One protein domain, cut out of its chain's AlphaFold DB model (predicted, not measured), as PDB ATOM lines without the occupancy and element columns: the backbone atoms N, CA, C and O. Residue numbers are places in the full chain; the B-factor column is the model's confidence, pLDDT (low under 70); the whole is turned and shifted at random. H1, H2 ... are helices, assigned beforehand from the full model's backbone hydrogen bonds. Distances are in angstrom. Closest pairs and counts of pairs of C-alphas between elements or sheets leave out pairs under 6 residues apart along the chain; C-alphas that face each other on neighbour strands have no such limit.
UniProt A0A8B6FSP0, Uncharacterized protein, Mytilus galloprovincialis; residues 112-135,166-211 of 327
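What this domain is: This is residues 112 to 135 and 166 to 211 of the 327 residues of an uncharacterized protein of Mytilus galloprovincialis (UniProt A0A8B6FSP0). A small head, in which the short helices H1 and H2 pack on the long helix H3, continues through a tight turn into an arm, H4, that reaches away from the head and makes much of the length. After H4 the last residues fold back, and residues 205 to 211 stick out free. The printed part has 70 residues, with four named helices in the order H1, H2, H3, H4 and no named strand; the class is all helix. It is only just loose, close to extended, with a radius of gyration of the C-alphas of 16.3 A and spans of 52 by 25 by 16 A.

How they stand to each other: H1, residues 113 to 120, is close to but not clearly touching H2, residues 127 to 130; their closest C-alphas, of Gln 115 and Leu 130, are 7.9 A apart. H3, residues 166 to 183, touches H1 with residues 176 to 183 alone, about perpendicular at 82 degrees; the closest C-alphas, of Lys 120 and Val 180, are 6.6 A apart. H3 touches H2 with residues 169 to 176 alone, closest at the C-alphas of Leu 127 and Ala 172, 5.6 A. H4, residues 186 to 200, meets H3 only through their link and is apart from H1 and H2. In H1, H3 and H4 every O i to N i+4 pair is within hydrogen-bond range; H2 is too short for such a pair.

Where its parts are: H1 begins at C-alpha 113 (35.058, 25.645, 16.664). H3 measures 26.0 A from first to last C-alpha and H4 20.3 A, ending at C-alpha 200 (8.022, 24.039, -12.923).

The domain as a whole: The C-alphas of Asn 135 and Gly 201, the two farthest apart, are 52.9 A apart. Residues 136 to 165 are not printed, and C-alphas 135 and 166 are 24.2 A apart across this cut. The link from H1 to H2 is short, that from H3 to H4 tight. Confidence is low, under 70, at residues 183 to 197, 200 and 202 to 211.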
ATOM      1  N   SER A 112      33.621  28.979  19.911       90.81
ATOM      2  CA  SER A 112      34.627  27.936  19.689       90.81
ATOM      3  C   SER A 112      34.259  27.029  18.516       90.81
ATOM      4  O   SER A 112      33.081  26.776  18.233       90.81
ATOM      5  N   GLN A 113      35.273  26.493  17.836       90.31
ATOM      6  CA  GLN A 113      35.058  25.645  16.664       90.31
ATOM      7  C   GLN A 113      34.243  24.384  17.005       90.31
ATOM      8  O   GLN A 113      33.385  23.975  16.225       90.31
ATOM      9  N   THR A 114      34.418  23.830  18.207       91.38
ATOM     10  CA  THR A 114      33.638  22.694  18.720       91.38
ATOM     11  C   THR A 114      32.158  23.043  18.907       91.38
ATOM     12  O   THR A 114      31.286  22.260  18.532       91.38
ATOM     13  N   GLN A 115      31.837  24.234  19.425       92.25
ATOM     14  CA  GLN A 115      30.447  24.702  19.511       92.25
ATOM     15  C   GLN A 115      29.855  24.954  18.120       92.25
ATOM     16  O   GLN A 115      28.737  24.521  17.858       92.25
ATOM     17  N   ARG A 116      30.610  25.583  17.208       92.62
ATOM     18  CA  ARG A 116      30.198  25.780  15.804       92.62
ATOM     19  C   ARG A 116      29.880  24.452  15.113       92.62
ATOM     20  O   ARG A 116      28.866  24.363  14.425       92.62
ATOM     21  N   GLN A 117      30.690  23.420  15.342       90.69
ATOM     22  CA  GLN A 117      30.454  22.079  14.807       90.69
ATOM     23  C   GLN A 117      29.219  21.413  15.429       90.69
ATOM     24  O   GLN A 117      28.380  20.878  14.710       90.69
ATOM     25  N   ASN A 118      29.036  21.526  16.747       90.94
ATOM     26  CA  ASN A 118      27.836  21.009  17.405       90.94
ATOM     27  C   ASN A 118      26.543  21.714  16.919       90.94
ATOM     28  O   ASN A 118      25.510  21.053  16.830       90.94
ATOM     29  N   ILE A 119      26.591  23.008  16.549       91.94
ATOM     30  CA  ILE A 119      25.458  23.727  15.923       91.94
ATOM     31  C   ILE A 119      25.122  23.114  14.553       91.94
ATOM     32  O   ILE A 119      23.956  22.816  14.297       91.94
ATOM     33  N   LYS A 120      26.130  22.902  13.691       85.94
ATOM     34  CA  LYS A 120      25.971  22.294  12.351       85.94
ATOM     35  C   LYS A 120      25.349  20.896  12.421       85.94
ATOM     36  O   LYS A 120      24.489  20.555  11.619       85.94
ATOM     37  N   GLU A 121      25.749  20.108  13.416       88.81
ATOM     38  CA  GLU A 121      25.261  18.742  13.645       88.81
ATOM     39  C   GLU A 121      23.895  18.671  14.358       88.81
ATOM     40  O   GLU A 121      23.420  17.580  14.670       88.81
ATOM     41  N   GLY A 122      23.252  19.812  14.643       87.88
ATOM     42  CA  GLY A 122      21.937  19.861  15.295       87.88
ATOM     43  C   GLY A 122      21.929  19.371  16.749       87.88
ATOM     44  O   GLY A 122      20.867  19.048  17.286       87.88
ATOM     45  N   LYS A 123      23.096  19.295  17.400       89.38
ATOM     46  CA  LYS A 123      23.220  18.866  18.799       89.38
ATOM     47  C   LYS A 123      22.660  19.928  19.746       89.38
ATOM     48  O   LYS A 123      22.730  21.127  19.483       89.38
ATOM     49  N   TYR A 124      22.160  19.484  20.899       89.25
ATOM     50  CA  TYR A 124      21.734  20.392  21.962       89.25
ATOM     51  C   TYR A 124      22.921  21.205  22.500       89.25
ATOM     52  O   TYR A 124      23.964  20.646  22.839       89.25
ATOM     53  N   ILE A 125      22.744  22.524  22.608       91.88
ATOM     54  CA  ILE A 125      23.750  23.468  23.101       91.88
ATOM     55  C   ILE A 125      23.096  24.421  24.094       91.88
ATOM     56  O   ILE A 125      22.046  25.002  23.820       91.88
ATOM     57  N   ASN A 126      23.757  24.630  25.231       92.06
ATOM     58  CA  ASN A 126      23.372  25.669  26.172       92.06
ATOM     59  C   ASN A 126      23.794  27.046  25.625       92.06
ATOM     60  O   ASN A 126      24.984  27.306  25.422       92.06
ATOM     61  N   LEU A 127      22.817  27.931  25.418       93.44
ATOM     62  CA  LEU A 127      23.010  29.275  24.868       93.44
ATOM     63  C   LEU A 127      23.955  30.160  25.703       93.44
ATOM     64  O   LEU A 127      24.650  30.987  25.121       93.44
ATOM     65  N   VAL A 128      24.071  29.951  27.024       93.31
ATOM     66  CA  VAL A 128      25.028  30.691  27.875       93.31
ATOM     67  C   VAL A 128      26.466  30.493  27.391       93.31
ATOM     68  O   VAL A 128      27.264  31.430  27.400       93.31
ATOM     69  N   SER A 129      26.790  29.289  26.906       92.50
ATOM     70  CA  SER A 129      28.133  28.964  26.418       92.50
ATOM     71  C   SER A 129      28.518  29.723  25.138       92.50
ATOM     72  O   SER A 129      29.700  29.790  24.813       92.50
ATOM     73  N   LEU A 130      27.554  30.319  24.422       93.31
ATOM     74  CA  LEU A 130      27.811  31.156  23.242       93.31
ATOM     75  C   LEU A 130      28.170  32.611  23.596       93.31
ATOM     76  O   LEU A 130      28.692  33.316  22.738       93.31
ATOM     77  N   LEU A 131      27.881  33.053  24.828       93.00
ATOM     78  CA  LEU A 131      28.117  34.421  25.318       93.00
ATOM     79  C   LEU A 131      29.344  34.530  26.223       93.00
ATOM     80  O   LEU A 131      30.005  35.564  26.264       93.00
ATOM     81  N   ILE A 132      29.613  33.476  26.996       88.75
ATOM     82  CA  ILE A 132      30.742  33.415  27.922       88.75
ATOM     83  C   ILE A 132      31.810  32.531  27.274       88.75
ATOM     84  O   ILE A 132      31.610  31.311  27.224       88.75
ATOM     85  N   PRO A 133      32.937  33.099  26.795       80.12
ATOM     86  CA  PRO A 133      34.038  32.320  26.245       80.12
ATOM     87  C   PRO A 133      34.456  31.189  27.185       80.12
ATOM     88  O   PRO A 133      34.366  31.301  28.411       80.12
ATOM     89  N   VAL A 134      34.913  30.076  26.615       75.69
ATOM     90  CA  VAL A 134      35.634  29.076  27.401       75.69
ATOM     91  C   VAL A 134      36.986  29.690  27.746       75.69
ATOM     92  O   VAL A 134      37.794  29.929  26.855       75.69
ATOM     93  N   ASN A 135      37.232  29.955  29.030       74.31
ATOM     94  CA  ASN A 135      38.599  30.123  29.506       74.31
ATOM     95  C   ASN A 135      39.244  28.737  29.429       74.31
ATOM     96  O   ASN A 135      39.053  27.916  30.320       74.31
ATOM     97  N   ILE A 166      16.517  38.227  29.068       94.31
ATOM     98  CA  ILE A 166      15.868  38.286  27.746       94.31
ATOM     99  C   ILE A 166      16.821  38.869  26.681       94.31
ATOM    100  O   ILE A 166      16.836  38.387  25.550       94.31
ATOM    101  N   HIS A 167      17.649  39.856  27.047       94.88
ATOM    102  CA  HIS A 167      18.653  40.447  26.155       94.88
ATOM    103  C   HIS A 167      19.708  39.419  25.735       94.88
ATOM    104  O   HIS A 167      19.898  39.159  24.550       94.88
ATOM    105  N   GLU A 168      20.327  38.764  26.716       94.12
ATOM    106  CA  GLU A 168      21.368  37.762  26.496       94.12
ATOM    107  C   GLU A 168      20.842  36.552  25.711       94.12
ATOM    108  O   GLU A 168      21.527  36.031  24.831       94.12
ATOM    109  N   TYR A 169      19.596  36.130  25.958       96.00
ATOM    110  CA  TYR A 169      18.934  35.112  25.144       96.00
ATOM    111  C   TYR A 169      18.815  35.545  23.674       96.00
ATOM    112  O   TYR A 169      19.130  34.760  22.778       96.00
ATOM    113  N   ILE A 170      18.409  36.791  23.404       92.88
ATOM    114  CA  ILE A 170      18.313  37.340  22.041       92.88
ATOM    115  C   ILE A 170      19.698  37.416  21.377       92.88
ATOM    116  O   ILE A 170      19.821  37.108  20.188       92.88
ATOM    117  N   GLU A 171      20.749  37.776  22.112       95.38
ATOM    118  CA  GLU A 171      22.126  37.794  21.604       95.38
ATOM    119  C   GLU A 171      22.637  36.386  21.282       95.38
ATOM    120  O   GLU A 171      23.050  36.132  20.148       95.38
ATOM    121  N   ALA A 172      22.521  35.440  22.218       94.25
ATOM    122  CA  ALA A 172      22.938  34.052  22.024       94.25
ATOM    123  C   ALA A 172      22.158  33.374  20.889       94.25
ATOM    124  O   ALA A 172      22.734  32.653  20.068       94.25
ATOM    125  N   PHE A 173      20.856  33.651  20.786       93.38
ATOM    126  CA  PHE A 173      20.026  33.196  19.678       93.38
ATOM    127  C   PHE A 173      20.474  33.815  18.350       93.38
ATOM    128  O   PHE A 173      20.574  33.098  17.357       93.38
ATOM    129  N   ASN A 174      20.806  35.111  18.305       93.62
ATOM    130  CA  ASN A 174      21.340  35.745  17.096       93.62
ATOM    131  C   ASN A 174      22.736  35.225  16.713       93.62
ATOM    132  O   ASN A 174      23.024  35.128  15.522       93.62
ATOM    133  N   ILE A 175      23.580  34.842  17.675       93.38
ATOM    134  CA  ILE A 175      24.869  34.173  17.432       93.38
ATOM    135  C   ILE A 175      24.645  32.774  16.840       93.38
ATOM    136  O   ILE A 175      25.184  32.469  15.776       93.38
ATOM    137  N   CYS A 176      23.789  31.953  17.456       93.06
ATOM    138  CA  CYS A 176      23.429  30.630  16.936       93.06
ATOM    139  C   CYS A 176      22.832  30.726  15.518       93.06
ATOM    140  O   CYS A 176      23.301  30.077  14.586       93.06
ATOM    141  N   LYS A 177      21.871  31.636  15.321       91.38
ATOM    142  CA  LYS A 177      21.248  31.974  14.033       91.38
ATOM    143  C   LYS A 177      22.268  32.418  12.979       91.38
ATOM    144  O   LYS A 177      22.140  32.006  11.829       91.38
ATOM    145  N   LYS A 178      23.271  33.232  13.344       91.31
ATOM    146  CA  LYS A 178      24.384  33.585  12.444       91.31
ATOM    147  C   LYS A 178      25.140  32.328  12.018       91.31
ATOM    148  O   LYS A 178      25.257  32.112  10.823       91.31
ATOM    149  N   ILE A 179      25.559  31.476  12.955       90.38
ATOM    150  CA  ILE A 179      26.339  30.259  12.660       90.38
ATOM    151  C   ILE A 179      25.548  29.280  11.771       90.38
ATOM    152  O   ILE A 179      26.092  28.772  10.794       90.38
ATOM    153  N   VAL A 180      24.250  29.080  12.039       87.00
ATOM    154  CA  VAL A 180      23.356  28.251  11.202       87.00
ATOM    155  C   VAL A 180      23.234  28.795   9.771       87.00
ATOM    156  O   VAL A 180      23.208  28.014   8.826       87.00
ATOM    157  N   PHE A 181      23.175  30.119   9.581       85.00
ATOM    158  CA  PHE A 181      23.112  30.732   8.243       85.00
ATOM    159  C   PHE A 181      24.482  30.969   7.579       85.00
ATOM    160  O   PHE A 181      24.524  31.234   6.379       85.00
ATOM    161  N   GLU A 182      25.576  30.893   8.337       84.62
ATOM    162  CA  GLU A 182      26.964  31.041   7.878       84.62
ATOM    163  C   GLU A 182      27.517  29.741   7.280       84.62
ATOM    164  O   GLU A 182      28.365  29.795   6.393       84.62
ATOM    165  N   PHE A 183      27.051  28.581   7.752       68.19
ATOM    166  CA  PHE A 183      27.572  27.287   7.314       68.19
ATOM    167  C   PHE A 183      26.975  26.799   5.990       68.19
ATOM    168  O   PHE A 183      27.655  26.849   4.965       68.19
ATOM    169  N   GLU A 184      25.725  26.329   5.991       59.53
ATOM    170  CA  GLU A 184      25.209  25.517   4.888       59.53
ATOM    171  C   GLU A 184      24.187  26.222   3.987       59.53
ATOM    172  O   GLU A 184      23.303  26.973   4.404       59.53
ATOM    173  N   ASP A 185      24.282  25.863   2.710       58.44
ATOM    174  CA  ASP A 185      23.189  25.701   1.760       58.44
ATOM    175  C   ASP A 185      22.210  26.833   1.465       58.44
ATOM    176  O   ASP A 185      21.504  26.696   0.473       58.44
ATOM    177  N   ARG A 186      22.204  28.010   2.103       56.88
ATOM    178  CA  ARG A 186      21.350  29.105   1.588       56.88
ATOM    179  C   ARG A 186      21.679  29.454   0.128       56.88
ATOM    180  O   ARG A 186      20.781  29.815  -0.622       56.88
ATOM    181  N   ARG A 187      22.924  29.238  -0.325       54.78
ATOM    182  CA  ARG A 187      23.318  29.349  -1.745       54.78
ATOM    183  C   ARG A 187      22.957  28.114  -2.591       54.78
ATOM    184  O   ARG A 187      22.607  28.285  -3.754       54.78
ATOM    185  N   ALA A 188      23.022  26.896  -2.048       62.22
ATOM    186  CA  ALA A 188      22.712  25.663  -2.785       62.22
ATOM    187  C   ALA A 188      21.200  25.382  -2.848       62.22
ATOM    188  O   ALA A 188      20.672  25.122  -3.924       62.22
ATOM    189  N   PHE A 189      20.487  25.536  -1.736       63.94
ATOM    190  CA  PHE A 189      19.031  25.519  -1.628       63.94
ATOM    191  C   PHE A 189      18.386  26.606  -2.494       63.94
ATOM    192  O   PHE A 189      17.498  26.281  -3.274       63.94
ATOM    193  N   VAL A 190      18.868  27.860  -2.480       62.41
ATOM    194  CA  VAL A 190      18.344  28.886  -3.409       62.41
ATOM    195  C   VAL A 190      18.654  28.535  -4.867       62.41
ATOM    196  O   VAL A 190      17.763  28.676  -5.695       62.41
ATOM    197  N   LYS A 191      19.835  27.987  -5.205       67.69
ATOM    198  CA  LYS A 191      20.089  27.444  -6.558       67.69
ATOM    199  C   LYS A 191      19.106  26.322  -6.928       67.69
ATOM    200  O   LYS A 191      18.579  26.318  -8.035       67.69
ATOM    201  N   LYS A 192      18.831  25.393  -6.008       64.94
ATOM    202  CA  LYS A 192      17.957  24.225  -6.212       64.94
ATOM    203  C   LYS A 192      16.486  24.631  -6.347       64.94
ATOM    204  O   LYS A 192      15.801  24.140  -7.236       64.94
ATOM    205  N   VAL A 193      16.016  25.583  -5.539       62.72
ATOM    206  CA  VAL A 193      14.655  26.133  -5.624       62.72
ATOM    207  C   VAL A 193      14.503  27.088  -6.813       62.72
ATOM    208  O   VAL A 193      13.458  27.077  -7.454       62.72
ATOM    209  N   ALA A 194      15.544  27.830  -7.207       67.12
ATOM    210  CA  ALA A 194      15.551  28.581  -8.466       67.12
ATOM    211  C   ALA A 194      15.481  27.645  -9.687       67.12
ATOM    212  O   ALA A 194      14.702  27.903 -10.600       67.12
ATOM    213  N   ALA A 195      16.208  26.522  -9.678       69.94
ATOM    214  CA  ALA A 195      16.101  25.493 -10.714       69.94
ATOM    215  C   ALA A 195      14.698  24.852 -10.757       69.94
ATOM    216  O   ALA A 195      14.155  24.639 -11.840       69.94
ATOM    217  N   ILE A 196      14.064  24.612  -9.602       63.06
ATOM    218  CA  ILE A 196      12.665  24.149  -9.528       63.06
ATOM    219  C   ILE A 196      11.695  25.219 -10.062       63.06
ATOM    220  O   ILE A 196      10.796  24.889 -10.832       63.06
ATOM    221  N   LYS A 197      11.894  26.503  -9.735       68.25
ATOM    222  CA  LYS A 197      11.078  27.608 -10.265       68.25
ATOM    223  C   LYS A 197      11.205  27.731 -11.787       68.25
ATOM    224  O   LYS A 197      10.190  27.876 -12.460       68.25
ATOM    225  N   LEU A 198      12.419  27.610 -12.330       70.56
ATOM    226  CA  LEU A 198      12.684  27.624 -13.776       70.56
ATOM    227  C   LEU A 198      12.086  26.415 -14.512       70.56
ATOM    228  O   LEU A 198      11.654  26.560 -15.648       70.56
ATOM    229  N   THR A 199      12.045  25.237 -13.883       71.81
ATOM    230  CA  THR A 199      11.553  23.997 -14.522       71.81
ATOM    231  C   THR A 199      10.067  23.711 -14.302       71.81
ATOM    232  O   THR A 199       9.508  22.896 -15.030       71.81
ATOM    233  N   LYS A 200       9.419  24.337 -13.307       69.25
ATOM    234  CA  LYS A 200       8.022  24.039 -12.923       69.25
ATOM    235  C   LYS A 200       7.123  25.261 -12.702       69.25
ATOM    236  O   LYS A 200       5.976  25.088 -12.308       69.25
ATOM    237  N   GLY A 201       7.621  26.488 -12.874       70.69
ATOM    238  CA  GLY A 201       6.837  27.723 -12.704       70.69
ATOM    239  C   GLY A 201       6.395  28.047 -11.266       70.69
ATOM    240  O   GLY A 201       5.773  29.079 -11.038       70.69
ATOM    241  N   LEU A 202       6.726  27.200 -10.284       55.84
ATOM    242  CA  LEU A 202       6.237  27.308  -8.907       55.84
ATOM    243  C   LEU A 202       6.761  28.563  -8.190       55.84
ATOM    244  O   LEU A 202       7.959  28.713  -7.927       55.84
ATOM    245  N   THR A 203       5.840  29.445  -7.808       48.25
ATOM    246  CA  THR A 203       6.092  30.591  -6.929       48.25
ATOM    247  C   THR A 203       6.020  30.166  -5.464       48.25
ATOM    248  O   THR A 203       4.945  30.127  -4.873       48.25
ATOM    249  N   VAL A 204       7.174  29.859  -4.870       46.06
ATOM    250  CA  VAL A 204       7.300  29.692  -3.413       46.06
ATOM    251  C   VAL A 204       7.244  31.070  -2.749       46.06
ATOM    252  O   VAL A 204       8.101  31.914  -3.024       46.06
ATOM    253  N   ASP A 205       6.254  31.287  -1.882       46.50
ATOM    254  CA  ASP A 205       6.227  32.430  -0.966       46.50
ATOM    255  C   ASP A 205       7.140  32.136   0.235       46.50
ATOM    256  O   ASP A 205       7.040  31.090   0.873       46.50
ATOM    257  N   TRP A 206       8.064  33.054   0.521       44.12
ATOM    258  CA  TRP A 206       9.051  32.921   1.594       44.12
ATOM    259  C   TRP A 206       8.640  33.609   2.902       44.12
ATOM    260  O   TRP A 206       9.328  33.440   3.911       44.12
ATOM    261  N   SER A 207       7.553  34.387   2.893       38.97
ATOM    262  CA  SER A 207       6.960  34.979   4.097       38.97
ATOM    263  C   SER A 207       6.197  33.927   4.905       38.97
ATOM    264  O   SER A 207       6.324  33.860   6.130       38.97
ATOM    265  N   ILE A 208       5.498  33.027   4.206       42.91
ATOM    266  CA  ILE A 208       4.801  31.876   4.778       42.91
ATOM    267  C   ILE A 208       5.828  30.771   5.059       42.91
ATOM    268  O   ILE A 208       6.030  29.845   4.273       42.91
ATOM    269  N   ARG A 209       6.503  30.863   6.210       51.38
ATOM    270  CA  ARG A 209       7.275  29.739   6.757       51.38
ATOM    271  C   ARG A 209       6.338  28.550   6.961       51.38
ATOM    272  O   ARG A 209       5.516  28.575   7.872       51.38
ATOM    273  N   ASP A 210       6.497  27.506   6.152       52.69
ATOM    274  CA  ASP A 210       5.748  26.264   6.329       52.69
ATOM    275  C   ASP A 210       6.181  25.557   7.626       52.69
ATOM    276  O   ASP A 210       7.169  24.816   7.690       52.69
ATOM    277  N   GLU A 211       5.413  25.817   8.682       45.56
ATOM    278  CA  GLU A 211       5.546  25.209  10.000       45.56
ATOM    279  C   GLU A 211       5.427  23.680   9.939       45.56
ATOM    280  O   GLU A 211       6.078  22.990  10.726       45.56
TER     281      GLU A 211